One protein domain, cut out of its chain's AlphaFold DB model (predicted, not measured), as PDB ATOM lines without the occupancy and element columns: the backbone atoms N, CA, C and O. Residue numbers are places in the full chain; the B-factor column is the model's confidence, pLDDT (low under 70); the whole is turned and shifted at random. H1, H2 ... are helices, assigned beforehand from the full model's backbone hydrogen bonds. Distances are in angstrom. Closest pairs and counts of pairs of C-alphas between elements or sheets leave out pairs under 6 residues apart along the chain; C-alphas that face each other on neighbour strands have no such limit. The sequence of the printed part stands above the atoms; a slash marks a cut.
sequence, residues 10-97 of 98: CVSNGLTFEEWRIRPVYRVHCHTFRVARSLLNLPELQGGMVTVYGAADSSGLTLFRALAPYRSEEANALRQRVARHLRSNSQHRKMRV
ATOM      1  N   CYS A  10     192.944 264.456 269.917       63.69
ATOM      2  CA  CYS A  10     194.130 265.312 270.063       63.69
ATOM      3  C   CYS A  10     195.267 264.882 269.125       63.69
ATOM      4  O   CYS A  10     195.771 265.700 268.362       63.69
ATOM      5  N   VAL A  11     195.589 263.585 269.104       62.47
ATOM      6  CA  VAL A  11     196.669 263.019 268.282       62.47
ATOM      7  C   VAL A  11     196.370 263.148 266.790       62.47
ATOM      8  O   VAL A  11     197.244 263.523 266.017       62.47
ATOM      9  N   SER A  12     195.121 262.913 266.377       64.81
ATOM     10  CA  SER A  12     194.705 263.101 264.981       64.81
ATOM     11  C   SER A  12     194.763 264.556 264.508       64.81
ATOM     12  O   SER A  12     194.818 264.779 263.304       64.81
ATOM     13  N   ASN A  13     194.713 265.529 265.421       66.06
ATOM     14  CA  ASN A  13     194.810 266.955 265.101       66.06
ATOM     15  C   ASN A  13     196.233 267.510 265.300       66.06
ATOM     16  O   ASN A  13     196.426 268.713 265.167       66.06
ATOM     17  N   GLY A  14     197.212 266.663 265.649       73.31
ATOM     18  CA  GLY A  14     198.582 267.100 265.935       73.31
ATOM     19  C   GLY A  14     198.709 268.005 267.167       73.31
ATOM     20  O   GLY A  14     199.684 268.738 267.273       73.31
ATOM     21  N   LEU A  15     197.730 267.979 268.078       75.69
ATOM     22  CA  LEU A  15     197.696 268.815 269.280       75.69
ATOM     23  C   LEU A  15     198.188 268.039 270.501       75.69
ATOM     24  O   LEU A  15     197.893 266.848 270.662       75.69
ATOM     25  N   THR A  16     198.838 268.742 271.427       80.38
ATOM     26  CA  THR A  16     199.055 268.217 272.777       80.38
ATOM     27  C   THR A  16     197.718 268.037 273.507       80.38
ATOM     28  O   THR A  16     196.680 268.603 273.142       80.38
ATOM     29  N   PHE A  17     197.712 267.230 274.570       74.06
ATOM     30  CA  PHE A  17     196.500 267.042 275.368       74.06
ATOM     31  C   PHE A  17     196.024 268.344 276.031       74.06
ATOM     32  O   PHE A  17     194.820 268.590 276.058       74.06
ATOM     33  N   GLU A  18     196.934 269.194 276.515       79.31
ATOM     34  CA  GLU A  18     196.581 270.481 277.135       79.31
ATOM     35  C   GLU A  18     195.901 271.429 276.139       79.31
ATOM     36  O   GLU A  18     194.837 271.981 276.428       79.31
ATOM     37  N   GLU A  19     196.436 271.540 274.921       80.62
ATOM     38  CA  GLU A  19     195.829 272.340 273.847       80.62
ATOM     39  C   GLU A  19     194.474 271.785 273.403       80.62
ATOM     40  O   GLU A  19     193.568 272.529 273.022       80.62
ATOM     41  N   TRP A  20     194.307 270.466 273.453       77.19
ATOM     42  CA  TRP A  20     193.033 269.824 273.169       77.19
ATOM     43  C   TRP A  20     192.003 270.072 274.277       77.19
ATOM     44  O   TRP A  20     190.842 270.364 273.982       77.19
ATOM     45  N   ARG A  21     192.420 270.005 275.546       79.62
ATOM     46  CA  ARG A  21     191.560 270.127 276.735       79.62
ATOM     47  C   ARG A  21     190.803 271.453 276.786       79.62
ATOM     48  O   ARG A  21     189.662 271.500 277.250       79.62
ATOM     49  N   ILE A  22     191.407 272.528 276.287       83.38
ATOM     50  CA  ILE A  22     190.786 273.859 276.269       83.38
ATOM     51  C   ILE A  22     189.750 274.040 275.146       83.38
ATOM     52  O   ILE A  22     188.960 274.985 275.188       83.38
ATOM     53  N   ARG A  23     189.696 273.142 274.150       80.25
ATOM     54  CA  ARG A  23     188.795 273.282 272.995       80.25
ATOM     55  C   ARG A  23     187.330 273.010 273.376       80.25
ATOM     56  O   ARG A  23     187.046 272.106 274.167       80.25
ATOM     57  N   PRO A  24     186.354 273.686 272.737       79.88
ATOM     58  CA  PRO A  24     184.930 273.405 272.941       79.88
ATOM     59  C   PRO A  24     184.557 271.938 272.685       79.88
ATOM     60  O   PRO A  24     183.758 271.357 273.419       79.88
ATOM     61  N   VAL A  25     185.185 271.311 271.684       79.12
ATOM     62  CA  VAL A  25     184.952 269.902 271.331       79.12
ATOM     63  C   VAL A  25     185.305 268.963 272.487       79.12
ATOM     64  O   VAL A  25     184.566 268.014 272.750       79.12
ATOM     65  N   TYR A  26     186.367 269.256 273.244       81.12
ATOM     66  CA  TYR A  26     186.718 268.481 274.433       81.12
ATOM     67  C   TYR A  26     185.619 268.547 275.497       81.12
ATOM     68  O   TYR A  26     185.206 267.516 276.026       81.12
ATOM     69  N   ARG A  27     185.056 269.736 275.752       80.25
ATOM     70  CA  ARG A  27     183.937 269.901 276.699       80.25
ATOM     71  C   ARG A  27     182.714 269.084 276.277       80.25
ATOM     72  O   ARG A  27     182.100 268.421 277.112       80.25
ATOM     73  N   VAL A  28     182.399 269.066 274.979       82.06
ATOM     74  CA  VAL A  28     181.323 268.230 274.418       82.06
ATOM     75  C   VAL A  28     181.629 266.741 274.599       82.06
ATOM     76  O   VAL A  28     180.745 265.977 274.992       82.06
ATOM     77  N   HIS A  29     182.874 266.307 274.381       78.94
ATOM     78  CA  HIS A  29     183.301 264.923 274.626       78.94
ATOM     79  C   HIS A  29     183.173 264.529 276.106       78.94
ATOM     80  O   HIS A  29     182.728 263.421 276.416       78.94
ATOM     81  N   CYS A  30     183.515 265.429 277.030       80.88
ATOM     82  CA  CYS A  30     183.308 265.239 278.464       80.88
ATOM     83  C   CYS A  30     181.825 265.099 278.810       80.88
ATOM     84  O   CYS A  30     181.437 264.128 279.458       80.88
ATOM     85  N   HIS A  31     180.994 266.022 278.326       82.56
ATOM     86  CA  HIS A  31     179.562 266.031 278.601       82.56
ATOM     87  C   HIS A  31     178.850 264.787 278.053       82.56
ATOM     88  O   HIS A  31     178.187 264.071 278.799       82.56
ATOM     89  N   THR A  32     179.035 264.479 276.767       83.88
ATOM     90  CA  THR A  32     178.405 263.315 276.116       83.88
ATOM     91  C   THR A  32     178.824 261.990 276.747       83.88
ATOM     92  O   THR A  32     178.013 261.076 276.848       83.88
ATOM     93  N   PHE A  33     180.063 261.890 277.227       83.00
ATOM     94  CA  PHE A  33     180.535 260.712 277.949       83.00
ATOM     95  C   PHE A  33     179.917 260.576 279.341       83.00
ATOM     96  O   PHE A  33     179.559 259.469 279.729       83.00
ATOM     97  N   ARG A  34     179.740 261.682 280.080       81.56
ATOM     98  CA  ARG A  34     179.009 261.663 281.358       81.56
ATOM     99  C   ARG A  34     177.578 261.159 281.150       81.56
ATOM    100  O   ARG A  34     177.124 260.294 281.890       81.56
ATOM    101  N   VAL A  35     176.906 261.632 280.099       83.62
ATOM    102  CA  VAL A  35     175.565 261.151 279.725       83.62
ATOM    103  C   VAL A  35     175.590 259.666 279.352       83.62
ATOM    104  O   VAL A  35     174.740 258.915 279.817       83.62
ATOM    105  N   ALA A  36     176.576 259.210 278.573       83.69
ATOM    106  CA  ALA A  36     176.746 257.786 278.272       83.69
ATOM    107  C   ALA A  36     176.911 256.929 279.538       83.69
ATOM    108  O   ALA A  36     176.255 255.897 279.640       83.69
ATOM    109  N   ARG A  37     177.729 257.354 280.513       82.38
ATOM    110  CA  ARG A  37     177.881 256.648 281.799       82.38
ATOM    111  C   ARG A  37     176.568 256.576 282.572       82.38
ATOM    112  O   ARG A  37     176.212 255.505 283.047       82.38
ATOM    113  N   SER A  38     175.825 257.682 282.628       82.88
ATOM    114  CA  SER A  38     174.505 257.725 283.265       82.88
ATOM    115  C   SER A  38     173.509 256.769 282.595       82.88
ATOM    116  O   SER A  38     172.832 256.022 283.290       82.88
ATOM    117  N   LEU A  39     173.477 256.696 281.258       83.06
ATOM    118  CA  LEU A  39     172.624 255.749 280.518       83.06
ATOM    119  C   LEU A  39     172.995 254.270 280.720       83.06
ATOM    120  O   LEU A  39     172.220 253.390 280.340       83.06
ATOM    121  N   LEU A  40     174.187 254.005 281.251       80.94
ATOM    122  CA  LEU A  40     174.685 252.676 281.593       80.94
ATOM    123  C   LEU A  40     174.643 252.416 283.108       80.94
ATOM    124  O   LEU A  40     175.146 251.390 283.546       80.94
ATOM    125  N   ASN A  41     174.056 253.325 283.898       80.19
ATOM    126  CA  ASN A  41     174.016 253.270 285.364       80.19
ATOM    127  C   ASN A  41     175.403 253.125 286.015       80.19
ATOM    128  O   ASN A  41     175.547 252.525 287.076       80.19
ATOM    129  N   LEU A  42     176.435 253.675 285.373       74.94
ATOM    130  CA  LEU A  42     177.796 253.635 285.891       74.94
ATOM    131  C   LEU A  42     178.039 254.811 286.845       74.94
ATOM    132  O   LEU A  42     177.584 255.925 286.558       74.94
ATOM    133  N   PRO A  43     178.818 254.611 287.924       68.94
ATOM    134  CA  PRO A  43     179.139 255.676 288.867       68.94
ATOM    135  C   PRO A  43     179.843 256.847 288.172       68.94
ATOM    136  O   PRO A  43     180.568 256.676 287.179       68.94
ATOM    137  N   GLU A  44     179.631 258.059 288.682       65.38
ATOM    138  CA  GLU A  44     180.317 259.244 288.175       65.38
ATOM    139  C   GLU A  44     181.818 259.152 288.491       65.38
ATOM    140  O   GLU A  44     182.215 258.873 289.620       65.38
ATOM    141  N   LEU A  45     182.670 259.356 287.482       64.44
ATOM    142  CA  LEU A  45     184.116 259.403 287.695       64.44
ATOM    143  C   LEU A  45     184.481 260.759 288.301       64.44
ATOM    144  O   LEU A  45     184.344 261.791 287.638       64.44
ATOM    145  N   GLN A  46     184.979 260.754 289.536       50.91
ATOM    146  CA  GLN A  46     185.669 261.906 290.105       50.91
ATOM    147  C   GLN A  46     187.080 261.975 289.503       50.91
ATOM    148  O   GLN A  46     187.875 261.054 289.657       50.91
ATOM    149  N   GLY A  47     187.389 263.054 288.783       46.06
ATOM    150  CA  GLY A  47     188.723 263.291 288.219       46.06
ATOM    151  C   GLY A  47     188.789 263.147 286.696       46.06
ATOM    152  O   GLY A  47     188.510 262.105 286.107       46.06
ATOM    153  N   GLY A  48     189.191 264.233 286.035       45.81
ATOM    154  CA  GLY A  48     189.134 264.416 284.580       45.81
ATOM    155  C   GLY A  48     190.099 263.582 283.728       45.81
ATOM    156  O   GLY A  48     190.178 263.846 282.531       45.81
ATOM    157  N   MET A  49     190.814 262.597 284.285       44.47
ATOM    158  CA  MET A  49     191.845 261.834 283.558       44.47
ATOM    159  C   MET A  49     191.545 260.346 283.328       44.47
ATOM    160  O   MET A  49     192.170 259.748 282.456       44.47
ATOM    161  N   VAL A  50     190.541 259.745 283.976       46.94
ATOM    162  CA  VAL A  50     190.229 258.299 283.826       46.94
ATOM    163  C   VAL A  50     189.449 257.997 282.532       46.94
ATOM    164  O   VAL A  50     188.552 257.164 282.486       46.94
ATOM    165  N   THR A  51     189.696 258.742 281.451       48.62
ATOM    166  CA  THR A  51     188.875 258.647 280.228       48.62
ATOM    167  C   THR A  51     189.664 258.463 278.937       48.62
ATOM    168  O   THR A  51     189.104 258.628 277.852       48.62
ATOM    169  N   VAL A  52     190.937 258.081 279.047       48.47
ATOM    170  CA  VAL A  52     191.767 257.688 277.896       48.47
ATOM    171  C   VAL A  52     192.051 256.181 277.898       48.47
ATOM    172  O   VAL A  52     192.116 255.584 276.830       48.47
ATOM    173  N   TYR A  53     192.108 255.539 279.069       45.12
ATOM    174  CA  TYR A  53     192.298 254.095 279.199       45.12
ATOM    175  C   TYR A  53     191.496 253.543 280.387       45.12
ATOM    176  O   TYR A  53     191.655 254.015 281.505       45.12
ATOM    177  N   GLY A  54     190.659 252.532 280.132       45.97
ATOM    178  CA  GLY A  54     190.294 251.529 281.139       45.97
ATOM    179  C   GLY A  54     189.177 251.860 282.134       45.97
ATOM    180  O   GLY A  54     189.393 251.741 283.331       45.97
ATOM    181  N   ALA A  55     187.957 252.146 281.672       45.12
ATOM    182  CA  ALA A  55     186.791 251.687 282.435       45.12
ATOM    183  C   ALA A  55     186.373 250.340 281.829       45.12
ATOM    184  O   ALA A  55     185.924 250.307 280.686       45.12
ATOM    185  N   ALA A  56     186.580 249.245 282.562       47.66
ATOM    186  CA  ALA A  56     186.376 247.868 282.100       47.66
ATOM    187  C   ALA A  56     184.898 247.477 281.885       47.66
ATOM    188  O   ALA A  56     184.610 246.342 281.525       47.66
ATOM    189  N   ASP A  57     183.954 248.406 282.042       52.47
ATOM    190  CA  ASP A  57     182.584 248.021 282.396       52.47
ATOM    191  C   ASP A  57     181.543 248.198 281.284       52.47
ATOM    192  O   ASP A  57     180.348 248.250 281.549       52.47
ATOM    193  N   SER A  58     181.943 248.326 280.015       55.84
ATOM    194  CA  SER A  58     181.030 248.134 278.866       55.84
ATOM    195  C   SER A  58     181.759 248.324 277.536       55.84
ATOM    196  O   SER A  58     182.360 249.371 277.289       55.84
ATOM    197  N   SER A  59     181.644 247.343 276.636       62.38
ATOM    198  CA  SER A  59     182.263 247.348 275.297       62.38
ATOM    199  C   SER A  59     182.025 248.656 274.524       62.38
ATOM    200  O   SER A  59     182.951 249.218 273.936       62.38
ATOM    201  N   GLY A  60     180.811 249.208 274.601       60.44
ATOM    202  CA  GLY A  60     180.445 250.453 273.923       60.44
ATOM    203  C   GLY A  60     181.048 251.733 274.516       60.44
ATOM    204  O   GLY A  60     181.201 252.716 273.789       60.44
ATOM    205  N   LEU A  61     181.418 251.760 275.803       71.94
ATOM    206  CA  LEU A  61     181.959 252.962 276.451       71.94
ATOM    207  C   LEU A  61     183.442 253.176 276.115       71.94
ATOM    208  O   LEU A  61     183.866 254.314 275.903       71.94
ATOM    209  N   THR A  62     184.201 252.085 275.991       69.75
ATOM    210  CA  THR A  62     185.641 252.084 275.680       69.75
ATOM    211  C   THR A  62     185.955 252.789 274.362       69.75
ATOM    212  O   THR A  62     186.888 253.586 274.284       69.75
ATOM    213  N   LEU A  63     185.148 252.549 273.322       71.12
ATOM    214  CA  LEU A  63     185.343 253.137 271.993       71.12
ATOM    215  C   LEU A  63     184.404 254.318 271.707       71.12
ATOM    216  O   LEU A  63     184.440 254.890 270.619       71.12
ATOM    217  N   PHE A  64     183.603 254.755 272.684       78.56
ATOM    218  CA  PHE A  64     182.616 255.831 272.518       78.56
ATOM    219  C   PHE A  64     183.217 257.148 271.996       78.56
ATOM    220  O   PHE A  64     182.589 257.879 271.216       78.56
ATOM    221  N   ARG A  65     184.439 257.463 272.444       77.19
ATOM    222  CA  ARG A  65     185.189 258.676 272.080       77.19
ATOM    223  C   ARG A  65     186.205 258.467 270.956       77.19
ATOM    224  O   ARG A  65     186.824 259.446 270.542       77.19
ATOM    225  N   ALA A  66     186.373 257.240 270.466       73.44
ATOM    226  CA  ALA A  66     187.270 256.960 269.353       73.44
ATOM    227  C   ALA A  66     186.796 257.678 268.075       73.44
ATOM    228  O   ALA A  66     185.619 258.052 267.942       73.44
ATOM    229  N   LEU A  67     187.700 257.877 267.113       73.38
ATOM    230  CA  LEU A  67     187.306 258.336 265.776       73.38
ATOM    231  C   LEU A  67     186.420 257.292 265.090       73.38
ATOM    232  O   LEU A  67     186.523 256.106 265.383       73.38
ATOM    233  N   ALA A  68     185.575 257.743 264.159       76.56
ATOM    234  CA  ALA A  68     184.610 256.906 263.439       76.56
ATOM    235  C   ALA A  68     185.155 255.547 262.945       76.56
ATOM    236  O   ALA A  68     184.504 254.551 263.250       76.56
ATOM    237  N   PRO A  69     186.330 255.454 262.284       78.00
ATOM    238  CA  PRO A  69     186.844 254.171 261.789       78.00
ATOM    239  C   PRO A  69     187.314 253.206 262.889       78.00
ATOM    240  O   PRO A  69     187.574 252.043 262.609       78.00
ATOM    241  N   TYR A  70     187.442 253.670 264.135       73.94
ATOM    242  CA  TYR A  70     187.916 252.872 265.269       73.94
ATOM    243  C   TYR A  70     186.812 252.581 266.295       73.94
ATOM    244  O   TYR A  70     187.114 252.151 267.408       73.94
ATOM    245  N   ARG A  71     185.545 252.858 265.965       79.25
ATOM    246  CA  ARG A  71     184.394 252.572 266.835       79.25
ATOM    247  C   ARG A  71     183.859 251.171 266.570       79.25
ATOM    248  O   ARG A  71     183.739 250.781 265.415       79.25
ATOM    249  N   SER A  72     183.469 250.467 267.631       80.75
ATOM    250  CA  SER A  72     182.655 249.256 267.504       80.75
ATOM    251  C   SER A  72     181.178 249.596 267.274       80.75
ATOM    252  O   SER A  72     180.746 250.744 267.457       80.75
ATOM    253  N   GLU A  73     180.387 248.597 266.893       82.56
ATOM    254  CA  GLU A  73     178.939 248.741 266.730       82.56
ATOM    255  C   GLU A  73     178.257 249.181 268.030       82.56
ATOM    256  O   GLU A  73     177.420 250.086 268.016       82.56
ATOM    257  N   GLU A  74     178.680 248.650 269.179       80.12
ATOM    258  CA  GLU A  74     178.136 249.011 270.491       80.12
ATOM    259  C   GLU A  74     178.440 250.470 270.839       80.12
ATOM    260  O   GLU A  74     177.594 251.174 271.398       80.12
ATOM    261  N   ALA A  75     179.627 250.961 270.472       80.50
ATOM    262  CA  ALA A  75     179.984 252.363 270.649       80.50
ATOM    263  C   ALA A  75     179.116 253.273 269.768       80.50
ATOM    264  O   ALA A  75     178.656 254.325 270.222       80.50
ATOM    265  N   ASN A  76     178.836 252.867 268.527       83.88
ATOM    266  CA  ASN A  76     177.931 253.599 267.641       83.88
ATOM    267  C   ASN A  76     176.488 253.602 268.172       83.88
ATOM    268  O   ASN A  76     175.867 254.668 268.245       83.88
ATOM    269  N   ALA A  77     175.979 252.458 268.632       85.56
ATOM    270  CA  ALA A  77     174.655 252.343 269.238       85.56
ATOM    271  C   ALA A  77     174.525 253.214 270.500       85.56
ATOM    272  O   ALA A  77     173.538 253.939 270.674       85.56
ATOM    273  N   LEU A  78     175.550 253.227 271.358       84.56
ATOM    274  CA  LEU A  78     175.588 254.077 272.548       84.56
ATOM    275  C   LEU A  78     175.578 255.569 272.182       84.56
ATOM    276  O   LEU A  78     174.832 256.342 272.781       84.56
ATOM    277  N   ARG A  79     176.330 255.989 271.155       87.06
ATOM    278  CA  ARG A  79     176.299 257.379 270.654       87.06
ATOM    279  C   ARG A  79     174.919 257.781 270.151       87.06
ATOM    280  O   ARG A  79     174.469 258.888 270.445       87.06
ATOM    281  N   GLN A  80     174.223 256.894 269.444       88.44
ATOM    282  CA  GLN A  80     172.852 257.151 269.000       88.44
ATOM    283  C   GLN A  80     171.879 257.273 270.183       88.44
ATOM    284  O   GLN A  80     171.013 258.150 270.172       88.44
ATOM    285  N   ARG A  81     172.022 256.439 271.223       86.25
ATOM    286  CA  ARG A  81     171.236 256.546 272.469       86.25
ATOM    287  C   ARG A  81     171.480 257.882 273.175       86.25
ATOM    288  O   ARG A  81     170.516 258.573 273.499       86.25
ATOM    289  N   VAL A  82     172.741 258.296 273.323       86.94
ATOM    290  CA  VAL A  82     173.105 259.605 273.898       86.94
ATOM    291  C   VAL A  82     172.526 260.755 273.075       86.94
ATOM    292  O   VAL A  82     171.924 261.669 273.632       86.94
ATOM    293  N   ALA A  83     172.643 260.710 271.745       87.50
ATOM    294  CA  ALA A  83     172.106 261.751 270.872       87.50
ATOM    295  C   ALA A  83     170.573 261.850 270.943       87.50
ATOM    296  O   ALA A  83     170.022 262.949 270.871       87.50
ATOM    297  N   ARG A  84     169.864 260.721 271.078       87.75
ATOM    298  CA  ARG A  84     168.412 260.716 271.321       87.75
ATOM    299  C   ARG A  84     168.074 261.361 272.667       87.75
ATOM    300  O   ARG A  84     167.258 262.274 272.686       87.75
ATOM    301  N   HIS A  85     168.762 260.968 273.738       86.94
ATOM    302  CA  HIS A  85     168.548 261.508 275.084       86.94
ATOM    303  C   HIS A  85     168.810 263.025 275.177       86.94
ATOM    304  O   HIS A  85     168.036 263.776 275.766       86.94
ATOM    305  N   LEU A  86     169.883 263.515 274.550       83.75
ATOM    306  CA  LEU A  86     170.187 264.950 274.531       83.75
ATOM    307  C   LEU A  86     169.143 265.756 273.745       83.75
ATOM    308  O   LEU A  86     168.765 266.851 274.165       83.75
ATOM    309  N   ARG A  87     168.648 265.214 272.625       85.00
ATOM    310  CA  ARG A  87     167.602 265.862 271.820       85.00
ATOM    311  C   ARG A  87     166.268 265.920 272.556       85.00
ATOM    312  O   ARG A  87     165.661 266.989 272.576       85.00
ATOM    313  N   SER A  88     165.850 264.834 273.212       81.25
ATOM    314  CA  SER A  88     164.616 264.828 274.005       81.25
ATOM    315  C   SER A  88     164.684 265.836 275.153       81.25
ATOM    316  O   SER A  88     163.739 266.599 275.341       81.25
ATOM    317  N   ASN A  89     165.818 265.931 275.857       76.69
ATOM    318  CA  ASN A  89     165.991 266.911 276.935       76.69
ATOM    319  C   ASN A  89     165.993 268.354 276.411       76.69
ATOM    320  O   ASN A  89     165.427 269.243 277.045       76.69
ATOM    321  N   SER A  90     166.587 268.606 275.239       69.69
ATOM    322  CA  SER A  90     166.543 269.932 274.615       69.69
ATOM    323  C   SER A  90     165.129 270.337 274.197       69.69
ATOM    324  O   SER A  90     164.799 271.516 274.308       69.69
ATOM    325  N   GLN A  91     164.309 269.402 273.711       63.22
ATOM    326  CA  GLN A  91     162.911 269.673 273.365       63.22
ATOM    327  C   GLN A  91     162.069 269.948 274.615       63.22
ATOM    328  O   GLN A  91     161.375 270.961 274.658       63.22
ATOM    329  N   HIS A  92     162.226 269.143 275.671       56.88
ATOM    330  CA  HIS A  92     161.564 269.378 276.962       56.88
ATOM    331  C   HIS A  92     161.917 270.749 277.550       56.88
ATOM    332  O   HIS A  92     161.065 271.441 278.101       56.88
ATOM    333  N   ARG A  93     163.176 271.173 277.413       58.06
ATOM    334  CA  ARG A  93     163.628 272.468 277.925       58.06
ATOM    335  C   ARG A  93     163.060 273.651 277.136       58.06
ATOM    336  O   ARG A  93     162.793 274.677 277.742       58.06
ATOM    337  N   LYS A  94     162.842 273.509 275.822       60.19
ATOM    338  CA  LYS A  94     162.174 274.534 275.000       60.19
ATOM    339  C   LYS A  94     160.688 274.663 275.342       60.19
ATOM    340  O   LYS A  94     160.201 275.778 275.425       60.19
ATOM    341  N   MET A  95     160.002 273.548 275.599       53.78
ATOM    342  CA  MET A  95     158.583 273.558 275.983       53.78
ATOM    343  C   MET A  95     158.316 274.158 277.367       53.78
ATOM    344  O   MET A  95     157.228 274.650 277.600       53.78
ATOM    345  N   ARG A  96     159.281 274.115 278.296       53.78
ATOM    346  CA  ARG A  96     159.125 274.700 279.644       53.78
ATOM    347  C   ARG A  96     159.359 276.213 279.710       53.78
ATOM    348  O   ARG A  96     159.162 276.791 280.771       53.78
ATOM    349  N   VAL A  97     159.879 276.810 278.641       55.59
ATOM    350  CA  VAL A  97     160.234 278.240 278.570       55.59
ATOM    351  C   VAL A  97     159.308 278.998 277.602       55.59
ATOM    352  O   VAL A  97     159.398 280.216 277.513       55.59
TER     353      VAL A  97
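AT A GLANCE: This is residues 10 to 97 of the 98 residues of an uncharacterized protein of Curvibacter sp (UniProt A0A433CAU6). Two helices, the long H4 and the shorter H2, meet as a wide V, the later part of H2 packing on the earlier part of H4, while the far end of H4 with the last residues, 87 to 97, sticks out as an arm. The short H3 packs on the beginning of H4, the small H1 is near the beginning of H2, and a long loop, residues 40 to 58, joins H2 to H3. The printed part has 88 residues with four named helices, in the order H1, H2, H3, H4, and no named strand; its class is all helix. It is only just compact, close to loose, with a radius of gyration of the C-alphas of 14.1 A, and it spans 41 by 28 by 27 A, the arm adding to its length.

IN THESE COORDINATES: Find C-alpha 73 at (178.939, 248.741, 266.730); from there H4, residues 73 to 95, runs 33.4 A to C-alpha 95 at (158.583, 273.558, 275.983). Then look at C-alpha 24 at (184.930, 273.405, 272.941), where H2 begins; it holds residues 24 to 39 and is 22.8 A long. H3 is residues 59 to 62, 5.8 A from first to last C-alpha, and H1 is residues 17 to 21, 6.0 A.

HOW THE PARTS SIT: Begin at H4, residues 78 to 82, which touch residues 32 to 39 of H2; the closest C-alphas are those of Ala 36 and Val 82, 6.0 A apart. The lines of H2 and H4 stand about perpendicular, at 82 degrees. Go back along H4 to residues 73 to 78, which touch H3; the closest C-alphas are those of Gly 60 and Ala 75, 3.8 A apart. H3 and H2 are close but not clearly touching, with the C-alphas of Ala 36 and Leu 61 closest at 7.3 A. H1 and H2 are also close but not clearly touching, the closest C-alphas being those of Trp 20 and Tyr 26, 6.6 A apart. H1 is apart from H3 and from H4. In H1, H2 and H4 each O i to N i+4 pair is within hydrogen-bond range; H3 is too short for such a pair, and its one O i to N i+3 pair is not within range.

THE WHOLE: The two C-alphas farthest apart are those of Gly 14 and Arg 96, 42.5 A. Residues 87 to 97, of which 87 to 95 belong to H4, stand free; the body without them spans 31 by 29 by 25 A. The printed part has no cut. The link from H1 to H2 is tight, that from H3 to H4 is short, and that from H2 to H3 is long, with 19 residues. The mean pLDDT of the printed part is 72.1, and you will find values under 70 at residues 10 to 13, 43 to 60, 62 and 90 to 97.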